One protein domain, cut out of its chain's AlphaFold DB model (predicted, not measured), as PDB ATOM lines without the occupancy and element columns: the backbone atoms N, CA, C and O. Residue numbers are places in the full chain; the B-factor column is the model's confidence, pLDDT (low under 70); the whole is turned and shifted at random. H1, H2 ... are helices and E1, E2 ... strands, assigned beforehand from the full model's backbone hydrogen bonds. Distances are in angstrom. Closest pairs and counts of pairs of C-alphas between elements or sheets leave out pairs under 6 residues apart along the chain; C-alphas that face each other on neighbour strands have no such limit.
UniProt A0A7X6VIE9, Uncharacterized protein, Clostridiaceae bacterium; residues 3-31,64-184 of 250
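What this domain is: This is residues 3 to 31 and 64 to 184 of the 250 residues of an uncharacterized protein of Clostridiaceae bacterium (UniProt A0A7X6VIE9). One long helix, H3, runs through the middle, with H7 and H8 packed along it and the helical hairpin of H1 and H2 by its first half, H1 crossing it steeply. H4 packs on the last part of H3 with H6 close by, H5 lies beyond, meeting H6 but apart from H3 and H4, and a two-stranded hairpin, E1 and E2, makes an arm far from the middle, its turn of residues 153 to 158 sticking out. The printed part has 150 residues, with eight named helices and two strands in the order H1 H2 H3 H4 H5 H6 H7 E1 E2 H8; the sheet E1 - E2 is antiparallel and the class is mostly helix. The whole is only just loose, close to compact, with a radius of gyration of the C-alphas of 18.0 A and spans of 60 by 40 by 22 A.

Where its parts are: Strand E1 is residues 148 to 152, 13.5 A long, and E2 is residues 159 to 163, 13.1 A. H3, residues 64 to 90, measures 36.2 A from C-alpha 64 at (-5.808, 36.270, 84.877) to C-alpha 90 at (-1.088, 64.852, 63.188). H8 is residues 168 to 181, 19.4 A, and ends with C-alpha 181 at (-0.648, 66.215, 82.578). H7 is residues 132 to 141, H6 residues 121 to 130, H5 residues 110 to 115 and H4 residues 93 to 96. H1, residues 3 to 10, begins with C-alpha 3 at (-0.952, 48.875, 75.445); H2 is residues 18 to 28, 15.5 A.

How they stand to each other: E1 and E2 form a hairpin, with N 151 and O 160 at 2.8 A and N 149 and O 162 at 2.9 A, within hydrogen-bond range. H3 is the hub, touching four helices. With residues 70 to 78 alone it touches H8, at a shallow tilt of 19 degrees, the same way; the closest C-alphas, of Asp 70 and Phe 169, are 6.7 A apart. With residues 77 to 84 alone it touches H7, at a shallow tilt of 25 degrees, opposite ways, closest at the C-alphas of Val 77 and Val 139, 6.2 A. H7 and H8 are near each other. With residues 71 to 79 alone H3 touches H1, closest at the C-alphas of Cys 3 and Gly 75, 5.4 A, at a steep tilt of 67 degrees, only just short of perpendicular. H1 and H2 form a helical hairpin, closest at the C-alphas of Leu 9 and Ile 18, 7.0 A. H3 touches H4 with residues 83 to 87 alone, closest at the C-alphas of Ile 83 and Ala 96, 5.6 A. H5 and H6 only just touch, with 3 pairs of C-alphas within 8 A, closest at those of Tyr 115 and Tyr 124, 6.7 A. The helix packing is part aligned, part crossed, with both shallow and steep tilts. Every O i to N i+4 pair is within hydrogen-bond range in H1, H2, H6, H7 and H8, against 22 of 23 in H3 and 0 of 2 in H5, where 2 of 3 O i to N i+3 pairs are; H4 is too short for such an i+4 pair.

The domain as a whole: The two C-alphas farthest apart, of Glu 119 and Gly 157, are 60.7 A apart. Residues 32 to 63 are not printed, and C-alphas 31 and 64 are 12.2 A apart across the cut. The link from H4 to H5 is long, residues 97 to 109. Mean pLDDT of the printed part is 89.5; residues 182 to 184 are under 70.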
ATOM      1  N   CYS A   3      -0.074  48.432  76.541       93.62
ATOM      2  CA  CYS A   3      -0.952  48.875  75.445       93.62
ATOM      3  C   CYS A   3      -0.832  47.999  74.183       93.62
ATOM      4  O   CYS A   3      -1.827  47.713  73.525       93.62
ATOM      5  N   ASN A   4       0.374  47.505  73.862       94.44
ATOM      6  CA  ASN A   4       0.557  46.556  72.754       94.44
ATOM      7  C   ASN A   4      -0.039  45.175  73.063       94.44
ATOM      8  O   ASN A   4      -0.522  44.511  72.151       94.44
ATOM      9  N   LEU A   5       0.013  44.730  74.325       96.56
ATOM     10  CA  LEU A   5      -0.640  43.488  74.742       96.56
ATOM     11  C   LEU A   5      -2.163  43.628  74.645       96.56
ATOM     12  O   LEU A   5      -2.808  42.734  74.110       96.56
ATOM     13  N   TYR A   6      -2.711  44.765  75.087       96.31
ATOM     14  CA  TYR A   6      -4.126  45.091  74.936       96.31
ATOM     15  C   TYR A   6      -4.549  45.055  73.467       96.31
ATOM     16  O   TYR A   6      -5.415  44.262  73.125       96.31
ATOM     17  N   GLY A   7      -3.883  45.804  72.578       92.62
ATOM     18  CA  GLY A   7      -4.230  45.808  71.151       92.62
ATOM     19  C   GLY A   7      -4.117  44.428  70.490       92.62
ATOM     20  O   GLY A   7      -4.923  44.077  69.634       92.62
ATOM     21  N   LYS A   8      -3.155  43.597  70.916       93.94
ATOM     22  CA  LYS A   8      -3.005  42.217  70.421       93.94
ATOM     23  C   LYS A   8      -4.141  41.299  70.885       93.94
ATOM     24  O   LYS A   8      -4.626  40.485  70.101       93.94
ATOM     25  N   LEU A   9      -4.527  41.395  72.155       95.81
ATOM     26  CA  LEU A   9      -5.541  40.524  72.746       95.81
ATOM     27  C   LEU A   9      -6.966  40.978  72.446       95.81
ATOM     28  O   LEU A   9      -7.839  40.131  72.304       95.81
ATOM     29  N   ASN A  10      -7.198  42.287  72.347       95.19
ATOM     30  CA  ASN A  10      -8.514  42.850  72.072       95.19
ATOM     31  C   ASN A  10      -8.882  42.820  70.582       95.19
ATOM     32  O   ASN A  10     -10.032  43.069  70.242       95.19
ATOM     33  N   ASN A  11      -7.939  42.487  69.696       91.88
ATOM     34  CA  ASN A  11      -8.231  42.273  68.282       91.88
ATOM     35  C   ASN A  11      -9.245  41.111  68.116       91.88
ATOM     36  O   ASN A  11      -8.936  39.999  68.559       91.88
ATOM     37  N   PRO A  12     -10.411  41.336  67.473       89.62
ATOM     38  CA  PRO A  12     -11.435  40.311  67.223       89.62
ATOM     39  C   PRO A  12     -10.913  39.056  66.524       89.62
ATOM     40  O   PRO A  12     -11.323  37.947  66.856       89.62
ATOM     41  N   ASP A  13      -9.952  39.225  65.615       90.56
ATOM     42  CA  ASP A  13      -9.368  38.134  64.829       90.56
ATOM     43  C   ASP A  13      -8.268  37.375  65.590       90.56
ATOM     44  O   ASP A  13      -7.692  36.404  65.091       90.56
ATOM     45  N   SER A  14      -7.924  37.820  66.801       90.06
ATOM     46  CA  SER A  14      -6.891  37.187  67.613       90.06
ATOM     47  C   SER A  14      -7.359  35.824  68.119       90.06
ATOM     48  O   SER A  14      -8.300  35.724  68.902       90.06
ATOM     49  N   THR A  15      -6.647  34.765  67.739       91.00
ATOM     50  CA  THR A  15      -6.869  33.393  68.232       91.00
ATOM     51  C   THR A  15      -5.932  33.009  69.373       91.00
ATOM     52  O   THR A  15      -5.980  31.886  69.874       91.00
ATOM     53  N   GLU A  16      -5.071  33.932  69.805       91.25
ATOM     54  CA  GLU A  16      -4.064  33.649  70.818       91.25
ATOM     55  C   GLU A  16      -4.704  33.311  72.170       91.25
ATOM     56  O   GLU A  16      -5.709  33.908  72.577       91.25
ATOM     57  N   SER A  17      -4.112  32.352  72.875       95.19
ATOM     58  CA  SER A  17      -4.495  32.025  74.242       95.19
ATOM     59  C   SER A  17      -4.209  33.211  75.164       95.19
ATOM     60  O   SER A  17      -3.084  33.704  75.242       95.19
ATOM     61  N   ILE A  18      -5.238  33.670  75.880       95.50
ATOM     62  CA  ILE A  18      -5.121  34.806  76.801       95.50
ATOM     63  C   ILE A  18      -4.120  34.483  77.915       95.50
ATOM     64  O   ILE A  18      -3.286  35.324  78.243       95.50
ATOM     65  N   SER A  19      -4.175  33.272  78.482       95.44
ATOM     66  CA  SER A  19      -3.245  32.858  79.537       95.44
ATOM     67  C   SER A  19      -1.805  32.882  79.050       95.44
ATOM     68  O   SER A  19      -0.942  33.410  79.745       95.44
ATOM     69  N   ASP A  20      -1.567  32.371  77.845       96.00
ATOM     70  CA  ASP A  20      -0.215  32.210  77.312       96.00
ATOM     71  C   ASP A  20       0.367  33.572  76.934       96.00
ATOM     72  O   ASP A  20       1.509  33.864  77.267       96.00
ATOM     73  N   ALA A  21      -0.442  34.463  76.356       96.50
ATOM     74  CA  ALA A  21      -0.027  35.829  76.057       96.50
ATOM     75  C   ALA A  21       0.310  36.636  77.320       96.50
ATOM     76  O   ALA A  21       1.291  37.383  77.336       96.50
ATOM     77  N   VAL A  22      -0.492  36.499  78.384       96.88
ATOM     78  CA  VAL A  22      -0.219  37.140  79.681       96.88
ATOM     79  C   VAL A  22       1.047  36.557  80.302       96.88
ATOM     80  O   VAL A  22       1.901  37.312  80.767       96.88
ATOM     81  N   TRP A  23       1.199  35.233  80.271       94.88
ATOM     82  CA  TRP A  23       2.377  34.538  80.777       94.88
ATOM     83  C   TRP A  23       3.654  34.967  80.049       94.88
ATOM     84  O   TRP A  23       4.626  35.375  80.689       94.88
ATOM     85  N   ASP A  24       3.632  34.966  78.717       96.00
ATOM     86  CA  ASP A  24       4.744  35.403  77.877       96.00
ATOM     87  C   ASP A  24       5.076  36.876  78.100       96.00
ATOM     88  O   ASP A  24       6.251  37.253  78.144       96.00
ATOM     89  N   TRP A  25       4.064  37.727  78.276       96.69
ATOM     90  CA  TRP A  25       4.305  39.120  78.618       96.69
ATOM     91  C   TRP A  25       5.010  39.240  79.972       96.69
ATOM     92  O   TRP A  25       6.041  39.907  80.047       96.69
ATOM     93  N   CYS A  26       4.523  38.561  81.013       95.06
ATOM     94  CA  CYS A  26       5.130  38.611  82.347       95.06
ATOM     95  C   CYS A  26       6.576  38.097  82.321       95.06
ATOM     96  O   CYS A  26       7.469  38.743  82.863       95.06
ATOM     97  N   ARG A  27       6.829  36.991  81.610       93.56
ATOM     98  CA  ARG A  27       8.160  36.384  81.461       93.56
ATOM     99  C   ARG A  27       9.184  37.329  80.831       93.56
ATOM    100  O   ARG A  27      10.356  37.284  81.188       93.56
ATOM    101  N   ASN A  28       8.749  38.160  79.885       94.50
ATOM    102  CA  ASN A  28       9.623  39.068  79.141       94.50
ATOM    103  C   ASN A  28       9.667  40.495  79.712       94.50
ATOM    104  O   ASN A  28      10.406  41.325  79.185       94.50
ATOM    105  N   ASN A  29       8.855  40.809  80.726       92.56
ATOM    106  CA  ASN A  29       8.758  42.157  81.285       92.56
ATOM    107  C   ASN A  29       8.942  42.122  82.806       92.56
ATOM    108  O   ASN A  29      10.043  42.384  83.282       92.56
ATOM    109  N   ILE A  30       7.880  41.840  83.563       90.94
ATOM    110  CA  ILE A  30       7.887  41.815  85.032       90.94
ATOM    111  C   ILE A  30       6.603  41.147  85.557       90.94
ATOM    112  O   ILE A  30       5.594  41.081  84.849       90.94
ATOM    113  N   HIS A  31       6.630  40.680  86.807       92.62
ATOM    114  CA  HIS A  31       5.433  40.255  87.530       92.62
ATOM    115  C   HIS A  31       4.491  41.461  87.799       92.62
ATOM    116  O   HIS A  31       4.976  42.540  88.147       92.62
ATOM    117  N   ILE A  64      -5.752  35.805  86.274       96.44
ATOM    118  CA  ILE A  64      -5.808  36.270  84.877       96.44
ATOM    119  C   ILE A  64      -6.993  37.223  84.674       96.44
ATOM    120  O   ILE A  64      -6.866  38.223  83.977       96.44
ATOM    121  N   LYS A  65      -8.133  36.978  85.332       96.94
ATOM    122  CA  LYS A  65      -9.305  37.860  85.239       96.94
ATOM    123  C   LYS A  65      -9.000  39.275  85.743       96.94
ATOM    124  O   LYS A  65      -9.438  40.236  85.116       96.94
ATOM    125  N   ARG A  66      -8.245  39.404  86.844       97.19
ATOM    126  CA  ARG A  66      -7.793  40.704  87.374       97.19
ATOM    127  C   ARG A  66      -6.874  41.395  86.367       97.19
ATOM    128  O   ARG A  66      -7.149  42.524  85.985       97.19
ATOM    129  N   PHE A  67      -5.876  40.667  85.863       97.94
ATOM    130  CA  PHE A  67      -4.944  41.181  84.859       97.94
ATOM    131  C   PHE A  67      -5.655  41.708  83.614       97.94
ATOM    132  O   PHE A  67      -5.368  42.806  83.154       97.94
ATOM    133  N   ILE A  68      -6.612  40.949  83.078       97.88
ATOM    134  CA  ILE A  68      -7.351  41.350  81.879       97.88
ATOM    135  C   ILE A  68      -8.260  42.544  82.144       97.88
ATOM    136  O   ILE A  68      -8.354  43.419  81.286       97.88
ATOM    137  N   LYS A  69      -8.887  42.623  83.323       97.62
ATOM    138  CA  LYS A  69      -9.664  43.803  83.707       97.62
ATOM    139  C   LYS A  69      -8.779  45.054  83.708       97.62
ATOM    140  O   LYS A  69      -9.109  46.006  83.007       97.62
ATOM    141  N   ASP A  70      -7.658  45.018  84.424       97.81
ATOM    142  CA  ASP A  70      -6.754  46.167  84.554       97.81
ATOM    143  C   ASP A  70      -6.122  46.543  83.199       97.81
ATOM    144  O   ASP A  70      -5.988  47.722  82.867       97.81
ATOM    145  N   LEU A  71      -5.807  45.540  82.368       98.12
ATOM    146  CA  LEU A  71      -5.323  45.730  81.001       98.12
ATOM    147  C   LEU A  71      -6.347  46.432  80.112       98.12
ATOM    148  O   LEU A  71      -5.967  47.318  79.351       98.12
ATOM    149  N   CYS A  72      -7.620  46.037  80.183       97.12
ATOM    150  CA  CYS A  72      -8.670  46.673  79.394       97.12
ATOM    151  C   CYS A  72      -8.968  48.086  79.898       97.12
ATOM    152  O   CYS A  72      -9.137  48.983  79.082       97.12
ATOM    153  N   ASP A  73      -8.997  48.300  81.217       96.88
ATOM    154  CA  ASP A  73      -9.214  49.629  81.799       96.88
ATOM    155  C   ASP A  73      -8.132  50.611  81.323       96.88
ATOM    156  O   ASP A  73      -8.456  51.666  80.785       96.88
ATOM    157  N   LEU A  74      -6.853  50.232  81.419       97.44
ATOM    158  CA  LEU A  74      -5.743  51.046  80.912       97.44
ATOM    159  C   LEU A  74      -5.776  51.194  79.386       97.44
ATOM    160  O   LEU A  74      -5.602  52.289  78.854       97.44
ATOM    161  N   GLY A  75      -5.960  50.079  78.679       95.75
ATOM    162  CA  GLY A  75      -5.869  50.007  77.226       95.75
ATOM    163  C   GLY A  75      -6.910  50.866  76.521       95.75
ATOM    164  O   GLY A  75      -6.550  51.630  75.628       95.75
ATOM    165  N   THR A  76      -8.171  50.798  76.961       95.06
ATOM    166  CA  THR A  76      -9.276  51.567  76.373       95.06
ATOM    167  C   THR A  76      -9.052  53.075  76.506       95.06
ATOM    168  O   THR A  76      -9.236  53.814  75.540       95.06
ATOM    169  N   VAL A  77      -8.620  53.547  77.681       95.88
ATOM    170  CA  VAL A  77      -8.403  54.986  77.910       95.88
ATOM    171  C   VAL A  77      -7.175  55.479  77.156       95.88
ATOM    172  O   VAL A  77      -7.222  56.537  76.527       95.88
ATOM    173  N   PHE A  78      -6.093  54.695  77.165       94.56
ATOM    174  CA  PHE A  78      -4.888  55.014  76.408       94.56
ATOM    175  C   PHE A  78      -5.167  55.122  74.907       94.56
ATOM    176  O   PHE A  78      -4.739  56.082  74.275       94.56
ATOM    177  N   GLU A  79      -5.885  54.154  74.335       92.94
ATOM    178  CA  GLU A  79      -6.219  54.147  72.913       92.94
ATOM    179  C   GLU A  79      -7.092  55.343  72.527       92.94
ATOM    180  O   GLU A  79      -6.773  56.026  71.554       92.94
ATOM    181  N   LEU A  80      -8.131  55.656  73.315       93.56
ATOM    182  CA  LEU A  80      -8.961  56.832  73.059       93.56
ATOM    183  C   LEU A  80      -8.123  58.116  73.078       93.56
ATOM    184  O   LEU A  80      -8.183  58.896  72.129       93.56
ATOM    185  N   PHE A  81      -7.327  58.327  74.129       92.88
ATOM    186  CA  PHE A  81      -6.458  59.498  74.225       92.88
ATOM    187  C   PHE A  81      -5.508  59.588  73.029       92.88
ATOM    188  O   PHE A  81      -5.436  60.623  72.371       92.88
ATOM    189  N   TYR A  82      -4.822  58.485  72.716       90.06
ATOM    190  CA  TYR A  82      -3.857  58.420  71.627       90.06
ATOM    191  C   TYR A  82      -4.498  58.771  70.280       90.06
ATOM    192  O   TYR A  82      -3.953  59.584  69.530       90.06
ATOM    193  N   ILE A  83      -5.664  58.195  69.974       90.94
ATOM    194  CA  ILE A  83      -6.383  58.461  68.727       90.94
ATOM    195  C   ILE A  83      -6.794  59.936  68.633       90.94
ATOM    196  O   ILE A  83      -6.600  60.550  67.582       90.94
ATOM    197  N   LEU A  84      -7.335  60.513  69.710       91.19
ATOM    198  CA  LEU A  84      -7.756  61.916  69.733       91.19
ATOM    199  C   LEU A  84      -6.574  62.872  69.551       91.19
ATOM    200  O   LEU A  84      -6.662  63.817  68.765       91.19
ATOM    201  N   ASP A  85      -5.468  62.608  70.243       86.75
ATOM    202  CA  ASP A  85      -4.229  63.378  70.142       86.75
ATOM    203  C   ASP A  85      -3.667  63.345  68.708       86.75
ATOM    204  O   ASP A  85      -3.462  64.389  68.082       86.75
ATOM    205  N   ASN A  86      -3.570  62.147  68.118       85.12
ATOM    206  CA  ASN A  86      -3.125  61.951  66.733       85.12
ATOM    207  C   ASN A  86      -4.053  62.643  65.720       85.12
ATOM    208  O   ASN A  86      -3.593  63.224  64.734       85.12
ATOM    209  N   LEU A  87      -5.371  62.595  65.929       88.69
ATOM    210  CA  LEU A  87      -6.334  63.225  65.025       88.69
ATOM    211  C   LEU A  87      -6.228  64.757  65.051       88.69
ATOM    212  O   LEU A  87      -6.356  65.410  64.003       88.69
ATOM    213  N   LYS A  88      -5.996  65.331  66.235       87.06
ATOM    214  CA  LYS A  88      -5.872  66.776  66.431       87.06
ATOM    215  C   LYS A  88      -4.557  67.309  65.876       87.06
ATOM    216  O   LYS A  88      -4.599  68.220  65.048       87.06
ATOM    217  N   TYR A  89      -3.429  66.734  66.287       82.94
ATOM    218  CA  TYR A  89      -2.107  67.294  65.999       82.94
ATOM    219  C   TYR A  89      -1.475  66.744  64.717       82.94
ATOM    220  O   TYR A  89      -0.876  67.508  63.965       82.94
ATOM    221  N   GLU A  90      -1.657  65.458  64.405       79.69
ATOM    222  CA  GLU A  90      -1.088  64.852  63.188       79.69
ATOM    223  C   GLU A  90      -2.075  64.819  62.010       79.69
ATOM    224  O   GLU A  90      -1.688  64.573  60.866       79.69
ATOM    225  N   GLY A  91      -3.370  65.044  62.264       81.44
ATOM    226  CA  GLY A  91      -4.415  64.966  61.238       81.44
ATOM    227  C   GLY A  91      -4.650  63.550  60.703       81.44
ATOM    228  O   GLY A  91      -5.227  63.385  59.626       81.44
ATOM    229  N   ASN A  92      -4.205  62.519  61.428       81.56
ATOM    230  CA  ASN A  92      -4.255  61.137  60.967       81.56
ATOM    231  C   ASN A  92      -5.655  60.519  61.148       81.56
ATOM    232  O   ASN A  92      -5.935  59.822  62.123       81.56
ATOM    233  N   VAL A  93      -6.530  60.744  60.165       86.25
ATOM    234  CA  VAL A  93      -7.911  60.225  60.161       86.25
ATOM    235  C   VAL A  93      -7.962  58.696  60.108       86.25
ATOM    236  O   VAL A  93      -8.869  58.093  60.673       86.25
ATOM    237  N   LYS A  94      -6.968  58.039  59.495       83.69
ATOM    238  CA  LYS A  94      -6.969  56.577  59.326       83.69
ATOM    239  C   LYS A  94      -6.971  55.833  60.657       83.69
ATOM    240  O   LYS A  94      -7.667  54.834  60.779       83.69
ATOM    241  N   ASN A  95      -6.225  56.334  61.641       77.12
ATOM    242  CA  ASN A  95      -6.210  55.757  62.986       77.12
ATOM    243  C   ASN A  95      -7.536  56.006  63.720       77.12
ATOM    244  O   ASN A  95      -7.975  55.173  64.502       77.12
ATOM    245  N   ALA A  96      -8.184  57.138  63.440       81.94
ATOM    246  CA  ALA A  96      -9.433  57.537  64.072       81.94
ATOM    247  C   ALA A  96     -10.664  56.816  63.510       81.94
ATOM    248  O   ALA A  96     -11.631  56.625  64.235       81.94
ATOM    249  N   ARG A  97     -10.637  56.345  62.258       83.75
ATOM    250  CA  ARG A  97     -11.795  55.687  61.625       83.75
ATOM    251  C   ARG A  97     -12.398  54.534  62.426       83.75
ATOM    252  O   ARG A  97     -13.600  54.322  62.333       83.75
ATOM    253  N   ASN A  98     -11.597  53.877  63.254       74.75
ATOM    254  CA  ASN A  98     -12.034  52.805  64.141       74.75
ATOM    255  C   ASN A  98     -12.203  53.288  65.593       74.75
ATOM    256  O   ASN A  98     -11.908  52.538  66.513       74.75
ATOM    257  N   LEU A  99     -12.628  54.540  65.826       83.38
ATOM    258  CA  LEU A  99     -12.877  55.065  67.181       83.38
ATOM    259  C   LEU A  99     -13.919  54.213  67.916       83.38
ATOM    260  O   LEU A  99     -13.746  53.935  69.099       83.38
ATOM    261  N   TYR A 100     -14.970  53.785  67.206       89.94
ATOM    262  CA  TYR A 100     -15.846  52.714  67.666       89.94
ATOM    263  C   TYR A 100     -15.484  51.395  66.974       89.94
ATOM    264  O   TYR A 100     -15.393  51.338  65.748       89.94
ATOM    265  N   TYR A 101     -15.294  50.345  67.763       89.06
ATOM    266  CA  TYR A 101     -15.066  48.975  67.329       89.06
ATOM    267  C   TYR A 101     -15.566  47.972  68.382       89.06
ATOM    268  O   TYR A 101     -15.592  48.273  69.582       89.06
ATOM    269  N   GLU A 102     -15.930  46.777  67.923       91.81
ATOM    270  CA  GLU A 102     -16.216  45.619  68.777       91.81
ATOM    271  C   GLU A 102     -14.918  44.843  68.999       91.81
ATOM    272  O   GLU A 102     -14.184  44.575  68.047       91.81
ATOM    273  N   GLY A 103     -14.592  44.545  70.255       92.19
ATOM    274  CA  GLY A 103     -13.306  43.962  70.642       92.19
ATOM    275  C   GLY A 103     -13.459  42.554  71.204       92.19
ATOM    276  O   GLY A 103     -14.473  42.210  71.801       92.19
ATOM    277  N   ARG A 104     -12.416  41.724  71.082       94.75
ATOM    278  CA  ARG A 104     -12.425  40.351  71.625       94.75
ATOM    279  C   ARG A 104     -12.577  40.312  73.149       94.75
ATOM    280  O   ARG A 104     -13.193  39.393  73.682       94.75
ATOM    281  N   LEU A 105     -11.942  41.248  73.854       93.81
ATOM    282  CA  LEU A 105     -11.992  41.344  75.315       93.81
ATOM    283  C   LEU A 105     -13.013  42.382  75.783       93.81
ATOM    284  O   LEU A 105     -13.658  42.184  76.813       93.81
ATOM    285  N   ARG A 106     -13.093  43.509  75.072       93.12
ATOM    286  CA  ARG A 106     -13.936  44.652  75.408       93.12
ATOM    287  C   ARG A 106     -14.184  45.507  74.168       93.12
ATOM    288  O   ARG A 106     -13.228  45.894  73.495       93.12
ATOM    289  N   ASP A 107     -15.439  45.870  73.948       93.75
ATOM    290  CA  ASP A 107     -15.811  46.865  72.946       93.75
ATOM    291  C   ASP A 107     -15.273  48.250  73.314       93.75
ATOM    292  O   ASP A 107     -15.087  48.600  74.483       93.75
ATOM    293  N   SER A 108     -15.036  49.071  72.303       90.12
ATOM    294  CA  SER A 108     -14.792  50.498  72.508       90.12
ATOM    295  C   SER A 108     -15.993  51.199  73.177       90.12
ATOM    296  O   SER A 108     -17.063  50.629  73.399       90.12
ATOM    297  N   LEU A 109     -15.842  52.481  73.507       92.50
ATOM    298  CA  LEU A 109     -16.870  53.219  74.238       92.50
ATOM    299  C   LEU A 109     -18.076  53.540  73.340       92.50
ATOM    300  O   LEU A 109     -17.952  54.269  72.360       92.50
ATOM    301  N   ALA A 110     -19.266  53.072  73.728       92.44
ATOM    302  CA  ALA A 110     -20.499  53.179  72.934       92.44
ATOM    303  C   ALA A 110     -20.843  54.607  72.464       92.44
ATOM    304  O   ALA A 110     -21.369  54.804  71.373       92.44
ATOM    305  N   PHE A 111     -20.496  55.643  73.237       91.94
ATOM    306  CA  PHE A 111     -20.756  57.032  72.835       91.94
ATOM    307  C   PHE A 111     -19.960  57.486  71.594       91.94
ATOM    308  O   PHE A 111     -20.215  58.578  71.081       91.94
ATOM    309  N   LEU A 112     -18.990  56.690  71.136       93.38
ATOM    310  CA  LEU A 112     -18.185  56.937  69.940       93.38
ATOM    311  C   LEU A 112     -18.883  56.471  68.656       93.38
ATOM    312  O   LEU A 112     -18.574  56.984  67.581       93.38
ATOM    313  N   GLU A 113     -19.868  55.573  68.755       92.19
ATOM    314  CA  GLU A 113     -20.607  55.026  67.607       92.19
ATOM    315  C   GLU A 113     -21.264  56.132  66.761       92.19
ATOM    316  O   GLU A 113     -21.361  56.037  65.537       92.19
ATOM    317  N   LYS A 114     -21.627  57.257  67.391       93.19
ATOM    318  CA  LYS A 114     -22.231  58.415  66.716       93.19
ATOM    319  C   LYS A 114     -21.375  59.000  65.583       93.19
ATOM    320  O   LYS A 114     -21.928  59.719  64.748       93.19
ATOM    321  N   TYR A 115     -20.062  58.748  65.561       92.38
ATOM    322  CA  TYR A 115     -19.160  59.228  64.508       92.38
ATOM    323  C   TYR A 115     -19.092  58.289  63.296       92.38
ATOM    324  O   TYR A 115     -18.694  58.733  62.220       92.38
ATOM    325  N   SER A 116     -19.532  57.033  63.424       88.12
ATOM    326  CA  SER A 116     -19.495  56.032  62.346       88.12
ATOM    327  C   SER A 116     -20.368  56.403  61.141       88.12
ATOM    328  O   SER A 116     -20.151  55.905  60.044       88.12
ATOM    329  N   LYS A 117     -21.332  57.315  61.326       90.62
ATOM    330  CA  LYS A 117     -22.234  57.801  60.269       90.62
ATOM    331  C   LYS A 117     -21.578  58.737  59.245       90.62
ATOM    332  O   LYS A 117     -22.185  59.006  58.214       90.62
ATOM    333  N   TYR A 118     -20.400  59.294  59.537       90.69
ATOM    334  CA  TYR A 118     -19.735  60.248  58.645       90.69
ATOM    335  C   TYR A 118     -18.788  59.508  57.693       90.69
ATOM    336  O   TYR A 118     -17.711  59.067  58.092       90.69
ATOM    337  N   GLU A 119     -19.180  59.366  56.426       88.56
ATOM    338  CA  GLU A 119     -18.390  58.646  55.415       88.56
ATOM    339  C   GLU A 119     -17.225  59.467  54.852       88.56
ATOM    340  O   GLU A 119     -16.204  58.890  54.486       88.56
ATOM    341  N   ASP A 120     -17.317  60.798  54.822       93.00
ATOM    342  CA  ASP A 120     -16.231  61.667  54.355       93.00
ATOM    343  C   ASP A 120     -15.191  61.924  55.461       93.00
ATOM    344  O   ASP A 120     -15.536  62.287  56.583       93.00
ATOM    345  N   ASP A 121     -13.900  61.761  55.141       91.56
ATOM    346  CA  ASP A 121     -12.796  61.909  56.108       91.56
ATOM    347  C   ASP A 121     -12.695  63.334  56.673       91.56
ATOM    348  O   ASP A 121     -12.306  63.513  57.834       91.56
ATOM    349  N   LYS A 122     -13.018  64.361  55.872       91.00
ATOM    350  CA  LYS A 122     -12.940  65.755  56.324       91.00
ATOM    351  C   LYS A 122     -14.100  66.064  57.253       91.00
ATOM    352  O   LYS A 122     -13.865  66.620  58.323       91.00
ATOM    353  N   GLU A 123     -15.317  65.682  56.874       92.81
ATOM    354  CA  GLU A 123     -16.498  65.849  57.720       92.81
ATOM    355  C   GLU A 123     -16.346  65.075  59.032       92.81
ATOM    356  O   GLU A 123     -16.493  65.661  60.102       92.81
ATOM    357  N   TYR A 124     -15.953  63.800  58.964       92.81
ATOM    358  CA  TYR A 124     -15.663  62.972  60.133       92.81
ATOM    359  C   TYR A 124     -14.707  63.682  61.100       92.81
ATOM    360  O   TYR A 124     -15.009  63.838  62.285       92.81
ATOM    361  N   ARG A 125     -13.569  64.173  60.587       92.50
ATOM    362  CA  ARG A 125     -12.568  64.863  61.406       92.50
ATOM    363  C   ARG A 125     -13.130  66.132  62.037       92.50
ATOM    364  O   ARG A 125     -12.899  66.351  63.220       92.50
ATOM    365  N   VAL A 126     -13.852  66.956  61.277       93.50
ATOM    366  CA  VAL A 126     -14.463  68.188  61.804       93.50
ATOM    367  C   VAL A 126     -15.401  67.860  62.962       93.50
ATOM    368  O   VAL A 126     -15.287  68.472  64.017       93.50
ATOM    369  N   ARG A 127     -16.249  66.840  62.816       94.25
ATOM    370  CA  ARG A 127     -17.231  66.446  63.836       94.25
ATOM    371  C   ARG A 127     -16.600  65.892  65.108       94.25
ATOM    372  O   ARG A 127     -17.035  66.237  66.198       94.25
ATOM    373  N   VAL A 128     -15.560  65.064  64.990       94.12
ATOM    374  CA  VAL A 128     -14.820  64.587  66.171       94.12
ATOM    375  C   VAL A 128     -14.096  65.747  66.865       94.12
ATOM    376  O   VAL A 128     -14.026  65.774  68.091       94.12
ATOM    377  N   LEU A 129     -13.574  66.714  66.101       93.06
ATOM    378  CA  LEU A 129     -12.873  67.873  66.657       93.06
ATOM    379  C   LEU A 129     -13.804  68.912  67.295       93.06
ATOM    380  O   LEU A 129     -13.393  69.542  68.267       93.06
ATOM    381  N   GLU A 130     -15.040  69.064  66.806       95.69
ATOM    382  CA  GLU A 130     -16.093  69.854  67.469       95.69
ATOM    383  C   GLU A 130     -16.342  69.342  68.898       95.69
ATOM    384  O   GLU A 130     -16.431  70.135  69.833       95.69
ATOM    385  N   ASP A 131     -16.343  68.018  69.076       95.25
ATOM    386  CA  ASP A 131     -16.576  67.348  70.359       95.25
ATOM    387  C   ASP A 131     -15.279  67.057  71.149       95.25
ATOM    388  O   ASP A 131     -15.316  66.398  72.191       95.25
ATOM    389  N   TYR A 132     -14.109  67.510  70.675       92.06
ATOM    390  CA  TYR A 132     -12.805  67.095  71.214       92.06
ATOM    391  C   TYR A 132     -12.669  67.349  72.716       92.06
ATOM    392  O   TYR A 132     -12.240  66.463  73.451       92.06
ATOM    393  N   ASN A 133     -13.041  68.543  73.185       89.94
ATOM    394  CA  ASN A 133     -12.895  68.895  74.598       89.94
ATOM    395  C   ASN A 133     -13.767  68.002  75.488       89.94
ATOM    396  O   ASN A 133     -13.285  67.505  76.501       89.94
ATOM    397  N   ASP A 134     -15.004  67.722  75.077       94.56
ATOM    398  CA  ASP A 134     -15.910  66.834  75.810       94.56
ATOM    399  C   ASP A 134     -15.385  65.395  75.847       94.56
ATOM    400  O   ASP A 134     -15.517  64.696  76.853       94.56
ATOM    401  N   LEU A 135     -14.765  64.932  74.756       94.06
ATOM    402  CA  LEU A 135     -14.114  63.624  74.712       94.06
ATOM    403  C   LEU A 135     -12.884  63.571  75.626       94.06
ATOM    404  O   LEU A 135     -12.693  62.567  76.308       94.06
ATOM    405  N   ILE A 136     -12.086  64.640  75.687       92.50
ATOM    406  CA  ILE A 136     -10.946  64.734  76.608       92.50
ATOM    407  C   ILE A 136     -11.409  64.779  78.066       92.50
ATOM    408  O   ILE A 136     -10.815  64.088  78.889       92.50
ATOM    409  N   PHE A 137     -12.485  65.497  78.398       92.19
ATOM    410  CA  PHE A 137     -13.054  65.452  79.750       92.19
ATOM    411  C   PHE A 137     -13.455  64.030  80.142       92.19
ATOM    412  O   PHE A 137     -13.063  63.559  81.204       92.19
ATOM    413  N   LYS A 138     -14.114  63.291  79.241       94.50
ATOM    414  CA  LYS A 138     -14.418  61.871  79.474       94.50
ATOM    415  C   LYS A 138     -13.162  61.021  79.650       94.50
ATOM    416  O   LYS A 138     -13.176  60.110  80.466       94.50
ATOM    417  N   VAL A 139     -12.092  61.283  78.894       93.62
ATOM    418  CA  VAL A 139     -10.797  60.605  79.083       93.62
ATOM    419  C   VAL A 139     -10.267  60.849  80.490       93.62
ATOM    420  O   VAL A 139      -9.905  59.886  81.158       93.62
ATOM    421  N   ILE A 140     -10.257  62.106  80.941       91.88
ATOM    422  CA  ILE A 140      -9.780  62.501  82.272       91.88
ATOM    423  C   ILE A 140     -10.614  61.833  83.370       91.88
ATOM    424  O   ILE A 140     -10.039  61.270  84.294       91.88
ATOM    425  N   ASP A 141     -11.940  61.802  83.231       94.62
ATOM    426  CA  ASP A 141     -12.847  61.167  84.199       94.62
ATOM    427  C   ASP A 141     -12.649  59.643  84.319       94.62
ATOM    428  O   ASP A 141     -13.087  59.032  85.294       94.62
ATOM    429  N   MET A 142     -12.003  59.004  83.337       95.50
ATOM    430  CA  MET A 142     -11.680  57.574  83.381       95.50
ATOM    431  C   MET A 142     -10.334  57.268  84.053       95.50
ATOM    432  O   MET A 142     -10.023  56.091  84.258       95.50
ATOM    433  N   PHE A 143      -9.521  58.277  84.384       94.81
ATOM    434  CA  PHE A 143      -8.282  58.047  85.126       94.81
ATOM    435  C   PHE A 143      -8.580  57.600  86.563       94.81
ATOM    436  O   PHE A 143      -9.469  58.152  87.210       94.81
ATOM    437  N   PRO A 144      -7.834  56.616  87.093       94.69
ATOM    438  CA  PRO A 144      -7.985  56.221  88.481       94.69
ATOM    439  C   PRO A 144      -7.376  57.267  89.420       94.69
ATOM    440  O   PRO A 144      -6.383  57.924  89.098       94.69
ATOM    441  N   ASP A 145      -7.917  57.343  90.632       91.88
ATOM    442  CA  ASP A 145      -7.288  58.082  91.721       91.88
ATOM    443  C   ASP A 145      -5.998  57.391  92.183       91.88
ATOM    444  O   ASP A 145      -5.944  56.168  92.347       91.88
ATOM    445  N   PHE A 146      -4.969  58.185  92.490       87.81
ATOM    446  CA  PHE A 146      -3.727  57.685  93.078       87.81
ATOM    447  C   PHE A 146      -3.650  58.016  94.557       87.81
ATOM    448  O   PHE A 146      -3.715  59.175  94.976       87.81
ATOM    449  N   ARG A 147      -3.390  56.991  95.365       89.69
ATOM    450  CA  ARG A 147      -2.984  57.205  96.748       89.69
ATOM    451  C   ARG A 147      -1.534  57.679  96.772       89.69
ATOM    452  O   ARG A 147      -0.657  56.995  96.263       89.69
ATOM    453  N   MET A 148      -1.266  58.814  97.407       87.88
ATOM    454  CA  MET A 148       0.097  59.309  97.631       87.88
ATOM    455  C   MET A 148       0.586  58.908  99.026       87.88
ATOM    456  O   MET A 148      -0.192  58.906  99.983       87.88
ATOM    457  N   ARG A 149       1.874  58.580  99.170       85.75
ATOM    458  CA  ARG A 149       2.473  58.228 100.467       85.75
ATOM    459  C   ARG A 149       3.946  58.605 100.571       85.75
ATOM    460  O   ARG A 149       4.638  58.777  99.570       85.75
ATOM    461  N   LEU A 150       4.425  58.662 101.813       85.56
ATOM    462  CA  LEU A 150       5.852  58.675 102.122       85.56
ATOM    463  C   LEU A 150       6.377  57.230 102.164       85.56
ATOM    464  O   LEU A 150       5.763  56.360 102.791       85.56
ATOM    465  N   LYS A 151       7.504  56.975 101.499       82.25
ATOM    466  CA  LYS A 151       8.258  55.714 101.543       82.25
ATOM    467  C   LYS A 151       9.692  56.010 101.983       82.25
ATOM    468  O   LYS A 151      10.283  56.978 101.522       82.25
ATOM    469  N   LEU A 152      10.252  55.194 102.873       81.12
ATOM    470  CA  LEU A 152      11.668  55.271 103.230       81.12
ATOM    471  C   LEU A 152      12.438  54.294 102.343       81.12
ATOM    472  O   LEU A 152      12.219  53.087 102.427       81.12
ATOM    473  N   ASP A 153      13.344  54.805 101.518       75.38
ATOM    474  CA  ASP A 153      14.290  53.958 100.805       75.38
ATOM    475  C   ASP A 153      15.315  53.418 101.810       75.38
ATOM    476  O   ASP A 153      16.168  54.151 102.310       75.38
ATOM    477  N   LYS A 154      15.229  52.118 102.110       73.50
ATOM    478  CA  LYS A 154      16.116  51.438 103.065       73.50
ATOM    479  C   LYS A 154      17.586  51.451 102.619       73.50
ATOM    480  O   LYS A 154      18.463  51.377 103.475       73.50
ATOM    481  N   LYS A 155      17.869  51.550 101.312       71.75
ATOM    482  CA  LYS A 155      19.237  51.551 100.760       71.75
ATOM    483  C   LYS A 155      19.888  52.924 100.892       71.75
ATOM    484  O   LYS A 155      21.058  53.011 101.252       71.75
ATOM    485  N   THR A 156      19.147  53.995 100.605       78.19
ATOM    486  CA  THR A 156      19.690  55.367 100.634       78.19
ATOM    487  C   THR A 156      19.375  56.141 101.915       78.19
ATOM    488  O   THR A 156      19.969  57.192 102.148       78.19
ATOM    489  N   GLY A 157      18.444  55.654 102.742       81.81
ATOM    490  CA  GLY A 157      17.938  56.338 103.935       81.81
ATOM    491  C   GLY A 157      17.049  57.548 103.627       81.81
ATOM    492  O   GLY A 157      16.697  58.298 104.537       81.81
ATOM    493  N   LYS A 158      16.699  57.779 102.355       78.94
ATOM    494  CA  LYS A 158      15.918  58.945 101.929       78.94
ATOM    495  C   LYS A 158      14.425  58.689 102.061       78.94
ATOM    496  O   LYS A 158      13.922  57.630 101.688       78.94
ATOM    497  N   VAL A 159      13.706  59.700 102.539       79.00
ATOM    498  CA  VAL A 159      12.243  59.716 102.501       79.00
ATOM    499  C   VAL A 159      11.799  60.217 101.129       79.00
ATOM    500  O   VAL A 159      12.150  61.319 100.715       79.00
ATOM    501  N   MET A 160      11.025  59.395 100.435       75.56
ATOM    502  CA  MET A 160      10.446  59.650  99.124       75.56
ATOM    503  C   MET A 160       8.954  59.937  99.280       75.56
ATOM    504  O   MET A 160       8.261  59.209  99.985       75.56
ATOM    505  N   PHE A 161       8.446  60.966  98.604       78.31
ATOM    506  CA  PHE A 161       7.010  61.210  98.455       78.31
ATOM    507  C   PHE A 161       6.589  60.838  97.034       78.31
ATOM    508  O   PHE A 161       7.195  61.312  96.075       78.31
ATOM    509  N   GLY A 162       5.575  59.988  96.886       79.62
ATOM    510  CA  GLY A 162       5.136  59.542  95.567       79.62
ATOM    511  C   GLY A 162       3.866  58.705  95.597       79.62
ATOM    512  O   GLY A 162       3.295  58.456  96.663       79.62
ATOM    513  N   ALA A 163       3.436  58.277  94.410       84.25
ATOM    514  CA  ALA A 163       2.312  57.367  94.260       84.25
ATOM    515  C   ALA A 163       2.595  56.038  94.977       84.25
ATOM    516  O   ALA A 163       3.699  55.484  94.921       84.25
ATOM    517  N   ASP A 164       1.582  55.527  95.664       87.38
ATOM    518  CA  ASP A 164       1.580  54.203  96.261       87.38
ATOM    519  C   ASP A 164       1.389  53.157  95.167       87.38
ATOM    520  O   ASP A 164       0.291  52.683  94.904       87.38
ATOM    521  N   VAL A 165       2.487  52.849  94.489       86.31
ATOM    522  CA  VAL A 165       2.529  51.832  93.443       86.31
ATOM    523  C   VAL A 165       2.465  50.445  94.074       86.31
ATOM    524  O   VAL A 165       3.313  50.117  94.903       86.31
ATOM    525  N   GLN A 166       1.490  49.640  93.652       88.81
ATOM    526  CA  GLN A 166       1.330  48.236  94.041       88.81
ATOM    527  C   GLN A 166       1.321  47.297  92.823       88.81
ATOM    528  O   GLN A 166       1.314  46.079  92.968       88.81
ATOM    529  N   SER A 167       1.320  47.837  91.605       93.75
ATOM    530  CA  SER A 167       1.242  47.055  90.376       93.75
ATOM    531  C   SER A 167       1.894  47.758  89.190       93.75
ATOM    532  O   SER A 167       2.065  48.979  89.173       93.75
ATOM    533  N   VAL A 168       2.195  46.996  88.136       94.94
ATOM    534  CA  VAL A 168       2.602  47.570  86.840       94.94
ATOM    535  C   VAL A 168       1.530  48.473  86.243       94.94
ATOM    536  O   VAL A 168       1.857  49.385  85.488       94.94
ATOM    537  N   PHE A 169       0.261  48.217  86.564       96.38
ATOM    538  CA  PHE A 169      -0.853  49.028  86.101       96.38
ATOM    539  C   PHE A 169      -0.860  50.381  86.808       96.38
ATOM    540  O   PHE A 169      -1.045  51.381  86.126       96.38
ATOM    541  N   ASP A 170      -0.539  50.449  88.103       93.25
ATOM    542  CA  ASP A 170      -0.376  51.728  88.813       93.25
ATOM    543  C   ASP A 170       0.776  52.542  88.220       93.25
ATOM    544  O   ASP A 170       0.633  53.740  88.000       93.25
ATOM    545  N   ILE A 171       1.903  51.892  87.894       89.75
ATOM    546  CA  ILE A 171       3.030  52.549  87.207       89.75
ATOM    547  C   ILE A 171       2.578  53.092  85.854       89.75
ATOM    548  O   ILE A 171       2.885  54.234  85.510       89.75
ATOM    549  N   ALA A 172       1.869  52.277  85.070       93.38
ATOM    550  CA  ALA A 172       1.424  52.653  83.738       93.38
ATOM    551  C   ALA A 172       0.401  53.790  83.782       93.38
ATOM    552  O   ALA A 172       0.552  54.756  83.042       93.38
ATOM    553  N   TRP A 173      -0.574  53.719  84.685       95.12
ATOM    554  CA  TRP A 173      -1.548  54.773  84.927       95.12
ATOM    555  C   TRP A 173      -0.889  56.049  85.426       95.12
ATOM    556  O   TRP A 173      -1.195  57.119  84.910       95.12
ATOM    557  N   TYR A 174       0.048  55.966  86.369       89.56
ATOM    558  CA  TYR A 174       0.778  57.131  86.866       89.56
ATOM    559  C   TYR A 174       1.590  57.783  85.745       89.56
ATOM    560  O   TYR A 174       1.506  58.988  85.528       89.56
ATOM    561  N   THR A 175       2.321  56.978  84.972       87.00
ATOM    562  CA  THR A 175       3.099  57.459  83.821       87.00
ATOM    563  C   THR A 175       2.191  58.075  82.764       87.00
ATOM    564  O   THR A 175       2.495  59.135  82.233       87.00
ATOM    565  N   PHE A 176       1.055  57.446  82.476       90.19
ATOM    566  CA  PHE A 176       0.088  57.965  81.522       90.19
ATOM    567  C   PHE A 176      -0.542  59.270  82.018       90.19
ATOM    568  O   PHE A 176      -0.645  60.219  81.252       90.19
ATOM    569  N   SER A 177      -0.848  59.366  83.312       88.81
ATOM    570  CA  SER A 177      -1.349  60.593  83.940       88.81
ATOM    571  C   SER A 177      -0.330  61.708  83.808       88.81
ATOM    572  O   SER A 177      -0.689  62.824  83.463       88.81
ATOM    573  N   ARG A 178       0.953  61.397  84.022       80.81
ATOM    574  CA  ARG A 178       2.054  62.330  83.789       80.81
ATOM    575  C   ARG A 178       2.142  62.732  82.325       80.81
ATOM    576  O   ARG A 178       2.292  63.905  82.088       80.81
ATOM    577  N   ILE A 179       1.965  61.837  81.354       80.31
ATOM    578  CA  ILE A 179       1.952  62.205  79.925       80.31
ATOM    579  C   ILE A 179       0.782  63.140  79.593       80.31
ATOM    580  O   ILE A 179       0.984  64.147  78.924       80.31
ATOM    581  N   VAL A 180      -0.426  62.831  80.073       82.44
ATOM    582  CA  VAL A 180      -1.614  63.675  79.862       82.44
ATOM    583  C   VAL A 180      -1.460  65.023  80.572       82.44
ATOM    584  O   VAL A 180      -1.831  66.057  80.022       82.44
ATOM    585  N   ALA A 181      -0.876  65.023  81.772       75.94
ATOM    586  CA  ALA A 181      -0.648  66.215  82.578       75.94
ATOM    587  C   ALA A 181       0.604  67.006  82.179       75.94
ATOM    588  O   ALA A 181       0.621  68.195  82.437       75.94
ATOM    589  N   ASP A 182       1.624  66.407  81.556       59.09
ATOM    590  CA  ASP A 182       2.849  67.059  81.046       59.09
ATOM    591  C   ASP A 182       2.593  67.736  79.679       59.09
ATOM    592  O   ASP A 182       3.499  68.297  79.069       59.09
ATOM    593  N   VAL A 183       1.324  67.773  79.242       48.94
ATOM    594  CA  VAL A 183       0.766  68.841  78.391       48.94
ATOM    595  C   VAL A 183       0.505  70.129  79.210       48.94
ATOM    596  O   VAL A 183       0.121  71.156  78.656       48.94
ATOM    597  N   ALA A 184       0.742  70.128  80.528       38.66
ATOM    598  CA  ALA A 184       0.975  71.341  81.302       38.66
ATOM    599  C   ALA A 184       2.400  71.814  80.992       38.66
ATOM    600  O   ALA A 184       3.355  71.069  81.227       38.66
TER     601      ALA A 184